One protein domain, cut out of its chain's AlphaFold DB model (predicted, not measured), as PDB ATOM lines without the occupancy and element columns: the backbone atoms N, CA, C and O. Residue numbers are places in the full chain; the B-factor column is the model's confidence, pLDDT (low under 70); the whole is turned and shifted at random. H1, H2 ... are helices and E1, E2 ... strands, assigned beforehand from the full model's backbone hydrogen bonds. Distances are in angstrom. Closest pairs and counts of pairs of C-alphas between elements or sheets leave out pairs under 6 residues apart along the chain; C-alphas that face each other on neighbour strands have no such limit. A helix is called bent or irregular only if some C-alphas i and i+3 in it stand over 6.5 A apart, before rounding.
ATOM      1  N   TYR A   6       5.854 -33.994 -37.095       95.38
ATOM      2  CA  TYR A   6       4.798 -33.117 -37.583       95.38
ATOM      3  C   TYR A   6       4.173 -32.320 -36.434       95.38
ATOM      4  O   TYR A   6       3.837 -32.868 -35.387       95.38
ATOM      5  N   ALA A   7       4.033 -31.012 -36.628       95.06
ATOM      6  CA  ALA A   7       3.369 -30.108 -35.699       95.06
ATOM      7  C   ALA A   7       2.057 -29.614 -36.324       95.06
ATOM      8  O   ALA A   7       2.052 -28.670 -37.118       95.06
ATOM      9  N   GLU A   8       0.944 -30.264 -35.977       95.31
ATOM     10  CA  GLU A   8      -0.382 -29.955 -36.523       95.31
ATOM     11  C   GLU A   8      -0.808 -28.522 -36.174       95.31
ATOM     12  O   GLU A   8      -1.033 -28.177 -35.008       95.31
ATOM     13  N   ARG A   9      -0.922 -27.670 -37.200       93.75
ATOM     14  CA  ARG A   9      -1.166 -26.233 -37.026       93.75
ATOM     15  C   ARG A   9      -2.501 -25.970 -36.347       93.75
ATOM     16  O   ARG A   9      -2.560 -25.108 -35.477       93.75
ATOM     17  N   SER A  10      -3.553 -26.684 -36.740       94.19
ATOM     18  CA  SER A  10      -4.902 -26.458 -36.213       94.19
ATOM     19  C   SER A  10      -4.962 -26.665 -34.696       94.19
ATOM     20  O   SER A  10      -5.511 -25.834 -33.976       94.19
ATOM     21  N   THR A  11      -4.302 -27.714 -34.205       94.12
ATOM     22  CA  THR A  11      -4.279 -28.060 -32.781       94.12
ATOM     23  C   THR A  11      -3.298 -27.197 -31.990       94.12
ATOM     24  O   THR A  11      -3.594 -26.766 -30.875       94.12
ATOM     25  N   LEU A  12      -2.126 -26.905 -32.561       95.19
ATOM     26  CA  LEU A  12      -1.053 -26.198 -31.859       95.19
ATOM     27  C   LEU A  12      -1.105 -24.672 -32.020       95.19
ATOM     28  O   LEU A  12      -0.325 -23.979 -31.363       95.19
ATOM     29  N   SER A  13      -2.020 -24.122 -32.831       95.38
ATOM     30  CA  SER A  13      -2.089 -22.682 -33.127       95.38
ATOM     31  C   SER A  13      -2.055 -21.791 -31.881       95.38
ATOM     32  O   SER A  13      -1.251 -20.861 -31.876       95.38
ATOM     33  N   PRO A  14      -2.825 -22.039 -30.799       95.38
ATOM     34  CA  PRO A  14      -2.790 -21.167 -29.620       95.38
ATOM     35  C   PRO A  14      -1.410 -21.112 -28.957       95.38
ATOM     36  O   PRO A  14      -1.030 -20.100 -28.369       95.38
ATOM     37  N   ILE A  15      -0.656 -22.208 -29.041       95.81
ATOM     38  CA  ILE A  15       0.668 -22.333 -28.440       95.81
ATOM     39  C   ILE A  15       1.720 -21.700 -29.354       95.81
ATOM     40  O   ILE A  15       2.537 -20.904 -28.894       95.81
ATOM     41  N   ILE A  16       1.647 -21.981 -30.656       96.38
ATOM     42  CA  ILE A  16       2.529 -21.397 -31.674       96.38
ATOM     43  C   ILE A  16       2.390 -19.874 -31.695       96.38
ATOM     44  O   ILE A  16       3.397 -19.174 -31.644       96.38
ATOM     45  N   THR A  17       1.163 -19.346 -31.679       96.31
ATOM     46  CA  THR A  17       0.921 -17.898 -31.651       96.31
ATOM     47  C   THR A  17       1.553 -17.247 -30.420       96.31
ATOM     48  O   THR A  17       2.215 -16.220 -30.550       96.31
ATOM     49  N   LYS A  18       1.431 -17.864 -29.236       96.38
ATOM     50  CA  LYS A  18       2.094 -17.365 -28.019       96.38
ATOM     51  C   LYS A  18       3.617 -17.369 -28.150       96.38
ATOM     52  O   LYS A  18       4.255 -16.406 -27.742       96.38
ATOM     53  N   ALA A  19       4.199 -18.424 -28.721       96.69
ATOM     54  CA  ALA A  19       5.642 -18.510 -28.938       96.69
ATOM     55  C   ALA A  19       6.144 -17.431 -29.915       96.69
ATOM     56  O   ALA A  19       7.174 -16.809 -29.665       96.69
ATOM     57  N   GLN A  20       5.405 -17.197 -31.003       95.69
ATOM     58  CA  GLN A  20       5.743 -16.229 -32.051       95.69
ATOM     59  C   GLN A  20       5.668 -14.773 -31.577       95.69
ATOM     60  O   GLN A  20       6.412 -13.939 -32.079       95.69
ATOM     61  N   GLN A  21       4.806 -14.465 -30.606       95.81
ATOM     62  CA  GLN A  21       4.677 -13.118 -30.034       95.81
ATOM     63  C   GLN A  21       5.832 -12.734 -29.096       95.81
ATOM     64  O   GLN A  21       5.940 -11.574 -28.696       95.81
ATOM     65  N   LEU A  22       6.691 -13.682 -28.707       96.50
ATOM     66  CA  LEU A  22       7.828 -13.383 -27.843       96.50
ATOM     67  C   LEU A  22       8.955 -12.708 -28.645       96.50
ATOM     68  O   LEU A  22       9.339 -13.237 -29.688       96.50
ATOM     69  N   PRO A  23       9.610 -11.654 -28.113       96.38
ATOM     70  CA  PRO A  23      10.774 -11.023 -28.757       96.38
ATOM     71  C   PRO A  23      11.922 -11.996 -29.071       96.38
ATOM     72  O   PRO A  23      12.760 -11.761 -29.945       96.38
ATOM     73  N   LEU A  24      11.963 -13.120 -28.349       95.69
ATOM     74  CA  LEU A  24      12.903 -14.202 -28.593       95.69
ATOM     75  C   LEU A  24      12.721 -14.832 -29.985       95.69
ATOM     76  O   LEU A  24      13.720 -15.174 -30.608       95.69
ATOM     77  N   ALA A  25      11.490 -14.951 -30.498       95.88
ATOM     78  CA  ALA A  25      11.233 -15.510 -31.827       95.88
ATOM     79  C   ALA A  25      11.873 -14.649 -32.923       95.88
ATOM     80  O   ALA A  25      12.589 -15.168 -33.780       95.88
ATOM     81  N   ASP A  26      11.685 -13.328 -32.847       95.56
ATOM     82  CA  ASP A  26      12.303 -12.377 -33.774       95.56
ATOM     83  C   ASP A  26      13.827 -12.385 -33.663       95.56
ATOM     84  O   ASP A  26      14.525 -12.370 -34.676       95.56
ATOM     85  N   THR A  27      14.354 -12.466 -32.437       96.31
ATOM     86  CA  THR A  27      15.800 -12.561 -32.201       96.31
ATOM     87  C   THR A  27      16.377 -13.809 -32.871       96.31
ATOM     88  O   THR A  27      17.338 -13.708 -33.627       96.31
ATOM     89  N   ILE A  28      15.767 -14.981 -32.665       94.62
ATOM     90  CA  ILE A  28      16.222 -16.229 -33.292       94.62
ATOM     91  C   ILE A  28      16.113 -16.134 -34.818       94.62
ATOM     92  O   ILE A  28      17.076 -16.465 -35.512       94.62
ATOM     93  N   ARG A  29      14.977 -15.653 -35.346       94.56
ATOM     94  CA  ARG A  29      14.757 -15.473 -36.791       94.56
ATOM     95  C   ARG A  29      15.863 -14.624 -37.414       94.56
ATOM     96  O   ARG A  29      16.444 -15.028 -38.416       94.56
ATOM     97  N   ASN A  30      16.164 -13.479 -36.805       94.19
ATOM     98  CA  ASN A  30      17.098 -12.497 -37.350       94.19
ATOM     99  C   ASN A  30      18.564 -12.919 -37.167       94.19
ATOM    100  O   ASN A  30      19.364 -12.751 -38.081       94.19
ATOM    101  N   THR A  31      18.934 -13.478 -36.010       92.75
ATOM    102  CA  THR A  31      20.323 -13.880 -35.726       92.75
ATOM    103  C   THR A  31      20.716 -15.167 -36.447       92.75
ATOM    104  O   THR A  31      21.870 -15.316 -36.840       92.75
ATOM    105  N   MET A  32      19.785 -16.111 -36.614       89.31
ATOM    106  CA  MET A  32      20.073 -17.417 -37.220       89.31
ATOM    107  C   MET A  32      19.582 -17.550 -38.666       89.31
ATOM    108  O   MET A  32      19.787 -18.608 -39.264       89.31
ATOM    109  N   SER A  33      18.932 -16.520 -39.220       88.94
ATOM    110  CA  SER A  33      18.318 -16.533 -40.558       88.94
ATOM    111  C   SER A  33      17.409 -17.753 -40.776       88.94
ATOM    112  O   SER A  33      17.487 -18.434 -41.800       88.94
ATOM    113  N   ARG A  34      16.576 -18.075 -39.777       87.50
ATOM    114  CA  ARG A  34      15.660 -19.234 -39.780       87.50
ATOM    115  C   ARG A  34      14.211 -18.805 -39.940       87.50
ATOM    116  O   ARG A  34      13.853 -17.719 -39.506       87.50
ATOM    117  N   SER A  35      13.370 -19.676 -40.502       90.12
ATOM    118  CA  SER A  35      11.916 -19.470 -40.500       90.12
ATOM    119  C   SER A  35      11.383 -19.411 -39.062       90.12
ATOM    120  O   SER A  35      11.876 -20.117 -38.181       90.12
ATOM    121  N   ALA A  36      10.374 -18.569 -38.834       90.94
ATOM    122  CA  ALA A  36       9.609 -18.515 -37.583       90.94
ATOM    123  C   ALA A  36       8.348 -19.406 -37.629       90.94
ATOM    124  O   ALA A  36       7.486 -19.333 -36.746       90.94
ATOM    125  N   GLU A  37       8.208 -20.224 -38.675       93.38
ATOM    126  CA  GLU A  37       7.193 -21.269 -38.745       93.38
ATOM    127  C   GLU A  37       7.522 -22.377 -37.742       93.38
ATOM    128  O   GLU A  37       8.636 -22.886 -37.701       93.38
ATOM    129  N   MET A  38       6.533 -22.739 -36.924       95.31
ATOM    130  CA  MET A  38       6.643 -23.778 -35.890       95.31
ATOM    131  C   MET A  38       5.559 -24.856 -36.054       95.31
ATOM    132  O   MET A  38       5.217 -25.549 -35.100       95.31
ATOM    133  N   SER A  39       4.976 -24.955 -37.250       96.00
ATOM    134  CA  SER A  39       3.968 -25.951 -37.631       96.00
ATOM    135  C   SER A  39       4.374 -26.666 -38.913       96.00
ATOM    136  O   SER A  39       5.141 -26.130 -39.709       96.00
ATOM    137  N   GLY A  40       3.781 -27.828 -39.165       95.56
ATOM    138  CA  GLY A  40       4.074 -28.649 -40.326       95.56
ATOM    139  C   GLY A  40       5.270 -29.559 -40.074       95.56
ATOM    140  O   GLY A  40       5.423 -30.118 -38.991       95.56
ATOM    141  N   ASN A  41       6.105 -29.729 -41.094       95.50
ATOM    142  CA  ASN A  41       7.255 -30.620 -41.036       95.50
ATOM    143  C   ASN A  41       8.427 -29.966 -40.291       95.50
ATOM    144  O   ASN A  41       9.155 -29.192 -40.902       95.50
ATOM    145  N   ILE A  42       8.653 -30.324 -39.026       95.50
ATOM    146  CA  ILE A  42       9.756 -29.781 -38.225       95.50
ATOM    147  C   ILE A  42      10.974 -30.700 -38.311       95.50
ATOM    148  O   ILE A  42      10.887 -31.903 -38.052       95.50
ATOM    149  N   ARG A  43      12.126 -30.140 -38.677       94.94
ATOM    150  CA  ARG A  43      13.413 -30.833 -38.814       94.94
ATOM    151  C   ARG A  43      14.446 -30.243 -37.850       94.94
ATOM    152  O   ARG A  43      14.242 -29.173 -37.277       94.94
ATOM    153  N   PRO A  44      15.593 -30.914 -37.657       94.56
ATOM    154  CA  PRO A  44      16.751 -30.296 -37.042       94.56
ATOM    155  C   PRO A  44      17.029 -28.905 -37.598       94.56
ATOM    156  O   PRO A  44      16.989 -28.702 -38.808       94.56
ATOM    157  N   THR A  45      17.391 -27.980 -36.716       93.12
ATOM    158  CA  THR A  45      17.638 -26.552 -36.979       93.12
ATOM    159  C   THR A  45      16.407 -25.684 -37.226       93.12
ATOM    160  O   THR A  45      16.554 -24.461 -37.241       93.12
ATOM    161  N   ASP A  46      15.215 -26.273 -37.334       95.44
ATOM    162  CA  ASP A  46      13.974 -25.506 -37.394       95.44
ATOM    163  C   ASP A  46      13.568 -25.009 -36.003       95.44
ATOM    164  O   ASP A  46      13.969 -25.550 -34.962       95.44
ATOM    165  N   MET A  47      12.764 -23.949 -35.999       96.00
ATOM    166  CA  MET A  47      12.163 -23.406 -34.792       96.00
ATOM    167  C   MET A  47      10.940 -24.236 -34.401       96.00
ATOM    168  O   MET A  47      10.106 -24.576 -35.234       96.00
ATOM    169  N   ALA A  48      10.809 -24.539 -33.116       96.25
ATOM    170  CA  ALA A  48       9.669 -25.238 -32.551       96.25
ATOM    171  C   ALA A  48       9.144 -24.486 -31.326       96.25
ATOM    172  O   ALA A  48       9.912 -23.898 -30.558       96.25
ATOM    173  N   ALA A  49       7.831 -24.544 -31.123       96.56
ATOM    174  CA  ALA A  49       7.229 -24.144 -29.863       96.56
ATOM    175  C   ALA A  49       7.432 -25.267 -28.836       96.56
ATOM    176  O   ALA A  49       7.134 -26.434 -29.104       96.56
ATOM    177  N   VAL A  50       7.941 -24.914 -27.658       96.88
ATOM    178  CA  VAL A  50       8.167 -25.861 -26.562       96.88
ATOM    179  C   VAL A  50       7.605 -25.325 -25.257       96.88
ATOM    180  O   VAL A  50       7.553 -24.114 -25.033       96.88
ATOM    181  N   PHE A  51       7.234 -26.237 -24.364       96.94
ATOM    182  CA  PHE A  51       6.946 -25.901 -22.977       96.94
ATOM    183  C   PHE A  51       8.221 -25.977 -22.138       96.94
ATOM    184  O   PHE A  51       8.912 -26.995 -22.163       96.94
ATOM    185  N   ALA A  52       8.523 -24.928 -21.373       96.38
ATOM    186  CA  ALA A  52       9.644 -24.909 -20.437       96.38
ATOM    187  C   ALA A  52       9.332 -24.042 -19.201       96.38
ATOM    188  O   ALA A  52       8.520 -23.115 -19.293       96.38
ATOM    189  N   PRO A  53       9.976 -24.299 -18.050       95.25
ATOM    190  CA  PRO A  53       9.902 -23.403 -16.902       95.25
ATOM    191  C   PRO A  53      10.507 -22.034 -17.236       95.25
ATOM    192  O   PRO A  53      11.600 -21.941 -17.798       95.25
ATOM    193  N   ASN A  54       9.815 -20.959 -16.868       94.00
ATOM    194  CA  ASN A  54      10.363 -19.610 -16.918       94.00
ATOM    195  C   ASN A  54      11.319 -19.360 -15.731       94.00
ATOM    196  O   ASN A  54      11.548 -20.231 -14.894       94.00
ATOM    197  N   ARG A  55      11.865 -18.140 -15.615       90.31
ATOM    198  CA  ARG A  55      12.788 -17.773 -14.517       90.31
ATOM    199  C   ARG A  55      12.190 -17.919 -13.109       90.31
ATOM    200  O   ARG A  55      12.947 -18.019 -12.155       90.31
ATOM    201  N   GLN A  56      10.864 -17.917 -12.982       93.69
ATOM    202  CA  GLN A  56      10.137 -18.114 -11.724       93.69
ATOM    203  C   GLN A  56       9.757 -19.589 -11.492       93.69
ATOM    204  O   GLN A  56       9.103 -19.902 -10.505       93.69
ATOM    205  N   GLY A  57      10.124 -20.498 -12.403       91.56
ATOM    206  CA  GLY A  57       9.759 -21.916 -12.350       91.56
ATOM    207  C   GLY A  57       8.370 -22.239 -12.909       91.56
ATOM    208  O   GLY A  57       8.011 -23.411 -12.990       91.56
ATOM    209  N   ASN A  58       7.601 -21.237 -13.345       94.88
ATOM    210  CA  ASN A  58       6.266 -21.443 -13.905       94.88
ATOM    211  C   ASN A  58       6.354 -21.935 -15.351       94.88
ATOM    212  O   ASN A  58       7.144 -21.412 -16.142       94.88
ATOM    213  N   MET A  59       5.519 -22.906 -15.715       95.12
ATOM    214  CA  MET A  59       5.455 -23.410 -17.088       95.12
ATOM    215  C   MET A  59       5.003 -22.314 -18.055       95.12
ATOM    216  O   MET A  59       3.970 -21.677 -17.857       95.12
ATOM    217  N   ALA A  60       5.775 -22.116 -19.118       96.00
ATOM    218  CA  ALA A  60       5.483 -21.175 -20.187       96.00
ATOM    219  C   ALA A  60       5.881 -21.764 -21.545       96.00
ATOM    220  O   ALA A  60       6.480 -22.837 -21.635       96.00
ATOM    221  N   VAL A  61       5.509 -21.060 -22.609       96.75
ATOM    222  CA  VAL A  61       5.803 -21.444 -23.991       96.75
ATOM    223  C   VAL A  61       6.970 -20.610 -24.486       96.75
ATOM    224  O   VAL A  61       6.972 -19.398 -24.280       96.75
ATOM    225  N   PHE A  62       7.922 -21.235 -25.171       97.25
ATOM    226  CA  PHE A  62       9.046 -20.537 -25.781       97.25
ATOM    227  C   PHE A  62       9.315 -21.031 -27.206       97.25
ATOM    228  O   PHE A  62       9.154 -22.223 -27.479       97.25
ATOM    229  N   PRO A  63       9.766 -20.142 -28.107       96.88
ATOM    230  CA  PRO A  63      10.399 -20.539 -29.354       96.88
ATOM    231  C   PRO A  63      11.808 -21.081 -29.063       96.88
ATOM    232  O   PRO A  63      12.613 -20.409 -28.416       96.88
ATOM    233  N   MET A  64      12.127 -22.285 -29.538       96.00
ATOM    234  CA  MET A  64      13.471 -22.868 -29.441       96.00
ATOM    235  C   MET A  64      13.881 -23.531 -30.756       96.00
ATOM    236  O   MET A  64      13.037 -24.027 -31.496       96.00
ATOM    237  N   ILE A  65      15.182 -23.557 -31.046       95.44
ATOM    238  CA  ILE A  65      15.725 -24.286 -32.196       95.44
ATOM    239  C   ILE A  65      15.923 -25.754 -31.828       95.44
ATOM    240  O   ILE A  65      16.533 -26.060 -30.800       95.44
ATOM    241  N   TRP A  66      15.476 -26.672 -32.689       95.00
ATOM    242  CA  TRP A  66      15.788 -28.089 -32.528       95.00
ATOM    243  C   TRP A  66      17.247 -28.374 -32.905       95.00
ATOM    244  O   TRP A  66      17.581 -28.765 -34.024       95.00
ATOM    245  N   GLY A  67      18.141 -28.175 -31.945       93.06
ATOM    246  CA  GLY A  67      19.560 -28.451 -32.097       93.06
ATOM    247  C   GLY A  67      20.354 -27.914 -30.918       93.06
ATOM    248  O   GLY A  67      20.381 -26.713 -30.674       93.06
ATOM    249  N   PHE A  68      21.013 -28.806 -30.187       92.38
ATOM    250  CA  PHE A  68      21.840 -28.445 -29.046       92.38
ATOM    251  C   PHE A  68      23.259 -28.108 -29.510       92.38
ATOM    252  O   PHE A  68      23.988 -28.970 -30.014       92.38
ATOM    253  N   THR A  69      23.640 -26.842 -29.364       89.56
ATOM    254  CA  THR A  69      24.963 -26.342 -29.748       89.56
ATOM    255  C   THR A  69      26.000 -26.711 -28.697       89.56
ATOM    256  O   THR A  69      25.781 -26.528 -27.501       89.56
ATOM    257  N   VAL A  70      27.155 -27.197 -29.147       88.06
ATOM    258  CA  VAL A  70      28.312 -27.479 -28.292       88.06
ATOM    259  C   VAL A  70      29.531 -26.789 -28.885       88.06
ATOM    260  O   VAL A  70      29.759 -26.888 -30.085       88.06
ATOM    261  N   GLU A  71      30.326 -26.110 -28.059       82.69
ATOM    262  CA  GLU A  71      31.452 -25.272 -28.518       82.69
ATOM    263  C   GLU A  71      32.455 -26.028 -29.404       82.69
ATOM    264  O   GLU A  71      33.065 -25.458 -30.300       82.69
ATOM    265  N   ARG A  72      32.602 -27.339 -29.178       81.56
ATOM    266  CA  ARG A  72      33.551 -28.202 -29.894       81.56
ATOM    267  C   ARG A  72      32.999 -28.818 -31.188       81.56
ATOM    268  O   ARG A  72      33.689 -29.634 -31.791       81.56
ATOM    269  N   SER A  73      31.770 -28.499 -31.600       86.06
ATOM    270  CA  SER A  73      31.142 -29.063 -32.803       86.06
ATOM    271  C   SER A  73      30.530 -27.977 -33.674       86.06
ATOM    272  O   SER A  73      29.741 -27.163 -33.207       86.06
ATOM    273  N   SER A  74      30.806 -28.040 -34.976       83.31
ATOM    274  CA  SER A  74      30.133 -27.215 -35.984       83.31
ATOM    275  C   SER A  74      28.711 -27.692 -36.303       83.31
ATOM    276  O   SER A  74      27.949 -26.969 -36.943       83.31
ATOM    277  N   LYS A  75      28.335 -28.906 -35.874       87.94
ATOM    278  CA  LYS A  75      27.001 -29.486 -36.086       87.94
ATOM    279  C   LYS A  75      26.231 -29.588 -34.767       87.94
ATOM    280  O   LYS A  75      26.810 -30.054 -33.779       87.94
ATOM    281  N   PRO A  76      24.937 -29.219 -34.745       91.75
ATOM    282  CA  PRO A  76      24.118 -29.338 -33.549       91.75
ATOM    283  C   PRO A  76      23.812 -30.802 -33.227       91.75
ATOM    284  O   PRO A  76      23.637 -31.639 -34.116       91.75
ATOM    285  N   LEU A  77      23.698 -31.103 -31.937       93.81
ATOM    286  CA  LEU A  77      23.240 -32.398 -31.454       93.81
ATOM    287  C   LEU A  77      21.710 -32.396 -31.385       93.81
ATOM    288  O   LEU A  77      21.111 -31.545 -30.736       93.81
ATOM    289  N   ILE A  78      21.069 -33.349 -32.054       94.44
ATOM    290  CA  ILE A  78      19.605 -33.344 -32.246       94.44
ATOM    291  C   ILE A  78      18.868 -34.356 -31.363       94.44
ATOM    292  O   ILE A  78      17.651 -34.294 -31.237       94.44
ATOM    293  N   ASN A  79      19.600 -35.298 -30.764       93.56
ATOM    294  CA  ASN A  79      19.061 -36.347 -29.905       93.56
ATOM    295  C   ASN A  79      20.007 -36.603 -28.727       93.56
ATOM    296  O   ASN A  79      21.231 -36.568 -28.881       93.56
ATOM    297  N   CYS A  80      19.426 -36.943 -27.580       93.31
ATOM    298  CA  CYS A  80      20.133 -37.417 -26.397       93.31
ATOM    299  C   CYS A  80      19.641 -38.830 -26.050       93.31
ATOM    300  O   CYS A  80      18.449 -39.113 -26.151       93.31
ATOM    301  N   ARG A  81      20.560 -39.724 -25.669       94.19
ATOM    302  CA  ARG A  81      20.224 -41.065 -25.171       94.19
ATOM    303  C   ARG A  81      19.880 -40.972 -23.692       94.19
ATOM    304  O   ARG A  81      20.748 -40.572 -22.913       94.19
ATOM    305  N   ILE A  82      18.653 -41.342 -23.332       94.12
ATOM    306  CA  ILE A  82      18.136 -41.223 -21.963       94.12
ATOM    307  C   ILE A  82      19.006 -41.973 -20.952       94.12
ATOM    308  O   ILE A  82      19.266 -41.456 -19.873       94.12
ATOM    309  N   GLU A  83      19.556 -43.121 -21.347       96.25
ATOM    310  CA  GLU A  83      20.385 -44.000 -20.517       96.25
ATOM    311  C   GLU A  83      21.695 -43.342 -20.063       96.25
ATOM    312  O   GLU A  83      22.362 -43.839 -19.164       96.25
ATOM    313  N   THR A  84      22.100 -42.246 -20.715       95.38
ATOM    314  CA  THR A  84      23.373 -41.556 -20.445       95.38
ATOM    315  C   THR A  84      23.215 -40.043 -20.278       95.38
ATOM    316  O   THR A  84      24.212 -39.313 -20.261       95.38
ATOM    317  N   ALA A  85      21.977 -39.549 -20.200       93.81
ATOM    318  CA  ALA A  85      21.680 -38.120 -20.226       93.81
ATOM    319  C   ALA A  85      22.157 -37.383 -18.959       93.81
ATOM    320  O   ALA A  85      22.599 -36.239 -19.037       93.81
ATOM    321  N   ASP A  86      22.142 -38.052 -17.810       94.81
ATOM    322  CA  ASP A  86      22.614 -37.549 -16.515       94.81
ATOM    323  C   ASP A  86      24.117 -37.801 -16.268       94.81
ATOM    324  O   ASP A  86      24.722 -37.202 -15.374       94.81
ATOM    325  N   GLN A  87      24.739 -38.661 -17.076       95.75
ATOM    326  CA  GLN A  87      26.148 -39.044 -16.947       95.75
ATOM    327  C   GLN A  87      27.066 -38.213 -17.846       95.75
ATOM    328  O   GLN A  87      28.138 -37.780 -17.416       95.75
ATOM    329  N   LYS A  88      26.675 -37.983 -19.106       93.94
ATOM    330  CA  LYS A  88      27.555 -37.327 -20.082       93.94
ATOM    331  C   LYS A  88      27.695 -35.830 -19.782       93.94
ATOM    332  O   LYS A  88      26.673 -35.141 -19.741       93.94
ATOM    333  N   PRO A  89      28.925 -35.280 -19.697       92.00
ATOM    334  CA  PRO A  89      29.148 -33.866 -19.376       92.00
ATOM    335  C   PRO A  89      28.398 -32.883 -20.282       92.00
ATOM    336  O   PRO A  89      27.937 -31.847 -19.816       92.00
ATOM    337  N   VAL A  90      28.225 -33.235 -21.560       92.50
ATOM    338  CA  VAL A  90      27.502 -32.418 -22.547       92.50
ATOM    339  C   VAL A  90      26.014 -32.228 -22.213       92.50
ATOM    340  O   VAL A  90      25.442 -31.198 -22.551       92.50
ATOM    341  N   TRP A  91      25.391 -33.195 -21.532       93.31
ATOM    342  CA  TRP A  91      23.954 -33.200 -21.241       93.31
ATOM    343  C   TRP A  91      23.646 -32.919 -19.776       93.31
ATOM    344  O   TRP A  91      22.647 -32.263 -19.495       93.31
ATOM    345  N   LYS A  92      24.514 -33.369 -18.862       93.38
ATOM    346  CA  LYS A  92      24.264 -33.445 -17.419       93.38
ATOM    347  C   LYS A  92      23.658 -32.171 -16.830       93.38
ATOM    348  O   LYS A  92      22.618 -32.241 -16.188       93.38
ATOM    349  N   ASP A  93      24.251 -31.001 -17.069       92.56
ATOM    350  CA  ASP A  93      23.713 -29.742 -16.525       92.56
ATOM    351  C   ASP A  93      22.312 -29.416 -17.073       92.56
ATOM    352  O   ASP A  93      21.379 -29.131 -16.318       92.56
ATOM    353  N   SER A  94      22.143 -29.520 -18.394       92.44
ATOM    354  CA  SER A  94      20.867 -29.232 -19.059       92.44
ATOM    355  C   SER A  94      19.784 -30.250 -18.701       92.44
ATOM    356  O   SER A  94      18.624 -29.872 -18.563       92.44
ATOM    357  N   TRP A  95      20.159 -31.511 -18.475       93.31
ATOM    358  CA  TRP A  95      19.260 -32.578 -18.043       93.31
ATOM    359  C   TRP A  95      18.566 -32.239 -16.721       93.31
ATOM    360  O   TRP A  95      17.354 -32.409 -16.593       93.31
ATOM    361  N   PHE A  96      19.309 -31.685 -15.758       91.38
ATOM    362  CA  PHE A  96      18.748 -31.309 -14.458       91.38
ATOM    363  C   PHE A  96      18.056 -29.941 -14.469       91.38
ATOM    364  O   PHE A  96      17.050 -29.766 -13.784       91.38
ATOM    365  N   ARG A  97      18.574 -28.967 -15.229       90.50
ATOM    366  CA  ARG A  97      18.177 -27.553 -15.079       90.50
ATOM    367  C   ARG A  97      17.354 -26.976 -16.229       90.50
ATOM    368  O   ARG A  97      16.705 -25.955 -16.040       90.50
ATOM    369  N   ARG A  98      17.397 -27.572 -17.424       92.06
ATOM    370  CA  ARG A  98      16.901 -26.961 -18.675       92.06
ATOM    371  C   ARG A  98      15.979 -27.910 -19.441       92.06
ATOM    372  O   ARG A  98      16.102 -28.080 -20.652       92.06
ATOM    373  N   ARG A  99      15.066 -28.559 -18.716       92.75
ATOM    374  CA  ARG A  99      14.082 -29.473 -19.307       92.75
ATOM    375  C   ARG A  99      13.021 -28.688 -20.073       92.75
ATOM    376  O   ARG A  99      12.503 -27.690 -19.574       92.75
ATOM    377  N   CYS A 100      12.682 -29.174 -21.259       94.38
ATOM    378  CA  CYS A 100      11.566 -28.685 -22.054       94.38
ATOM    379  C   CYS A 100      10.823 -29.859 -22.699       94.38
ATOM    380  O   CYS A 100      11.361 -30.964 -22.807       94.38
ATOM    381  N   CYS A 101       9.585 -29.616 -23.114       93.31
ATOM    382  CA  CYS A 101       8.757 -30.583 -23.821       93.31
ATOM    383  C   CYS A 101       8.447 -30.052 -25.221       93.31
ATOM    384  O   CYS A 101       7.857 -28.977 -25.360       93.31
ATOM    385  N   HIS A 102       8.843 -30.811 -26.245       88.81
ATOM    386  CA  HIS A 102       8.449 -30.544 -27.624       88.81
ATOM    387  C   HIS A 102       6.962 -30.824 -27.818       88.81
ATOM    388  O   HIS A 102       6.429 -31.803 -27.296       88.81
ATOM    389  N   LEU A 103       6.315 -29.967 -28.599       84.81
ATOM    390  CA  LEU A 103       4.937 -30.153 -29.021       84.81
ATOM    391  C   LEU A 103       4.937 -30.964 -30.307       84.81
ATOM    392  O   LEU A 103       5.253 -30.451 -31.378       84.81
TER     393      LEU A 103
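This is residues 6 to 103 of the 105 residues of a protein of Ruminococcus albus 8 (UniProt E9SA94). A long two-stranded hairpin, E2 and E3, runs through the middle, with helices H1 and H2 packing on it about perpendicular to each other, while a loose lobe made of a long loop and helix H3 reaches away from the hairpin. The lobe folds back at its end, where residues 101 to 102 pair with E2, and at the other end of the printed part residues 6 to 7 pair with the short strand E1. The printed part has 98 residues, with three named helices and three named strands in the order H1, H2, E1, E2, E3, H3; the sheet E2 - E3 is antiparallel. The class is mixed, helices and strands, though under half of the residues, 48 of 98, are in named elements. The whole is compact, with a radius of gyration of the C-alphas of 13.9 A and spans of 38 by 31 by 24 A.

H1, residues 9 to 20, begins at C-alpha 9 (-1.166, -26.233, -37.026) and is 13.1 A long; it is irregular, with C-alphas 11 and 14 7.7 A apart. H2, residues 23 to 32, is 14.1 A long. E1, residues 40 to 42, is 6.2 A long and pairs with no named strand. E2, residues 47 to 53, is 18.0 A long and begins at C-alpha 47 (12.163, -23.406, -34.792). E3, residues 59 to 65, is 18.3 A long. H3, residues 89 to 97, is 13.4 A long, ends at C-alpha 97 (18.177, -27.553, -15.079), and is irregular, with C-alphas 90 and 93 7.6 A apart.

E2 and E3 form a hairpin, antiparallel at 148 degrees between directions. N 50 and O 62 are 3.0 A apart and N 62 and O 50 2.9 A, within hydrogen-bond range. The closest C-alphas of H1 and E3 are those of Ala 19 and Phe 62, 5.1 A apart; those of H1 and E2 are Ile 16 and Ala 49, 5.7 A. The closest of H2 and E3 are those of Ala 25 and Pro 63, 5.7 A apart, and H2 and E2 are near each other, with 5 pairs of C-alphas within 10 A. H1 and H2 are close but not clearly touching, with Ala 19 and Ala 25 the closest C-alphas at 7.0 A, and their lines are about perpendicular at 90 degrees. H3 is apart from H1, H2, E1 and E2. Every O i to N i+4 pair is within hydrogen-bond range in H2; in H1 6 of 8 are, and in H3 3 of 5.

The C-alphas of Ser 10 and Arg 72 are the two farthest apart, at 39.0 A. The printed part has no cut. The link from E3 to H3, residues 66 to 88, is long. The mean pLDDT of the printed part is 93.6, and no printed residue is under 70.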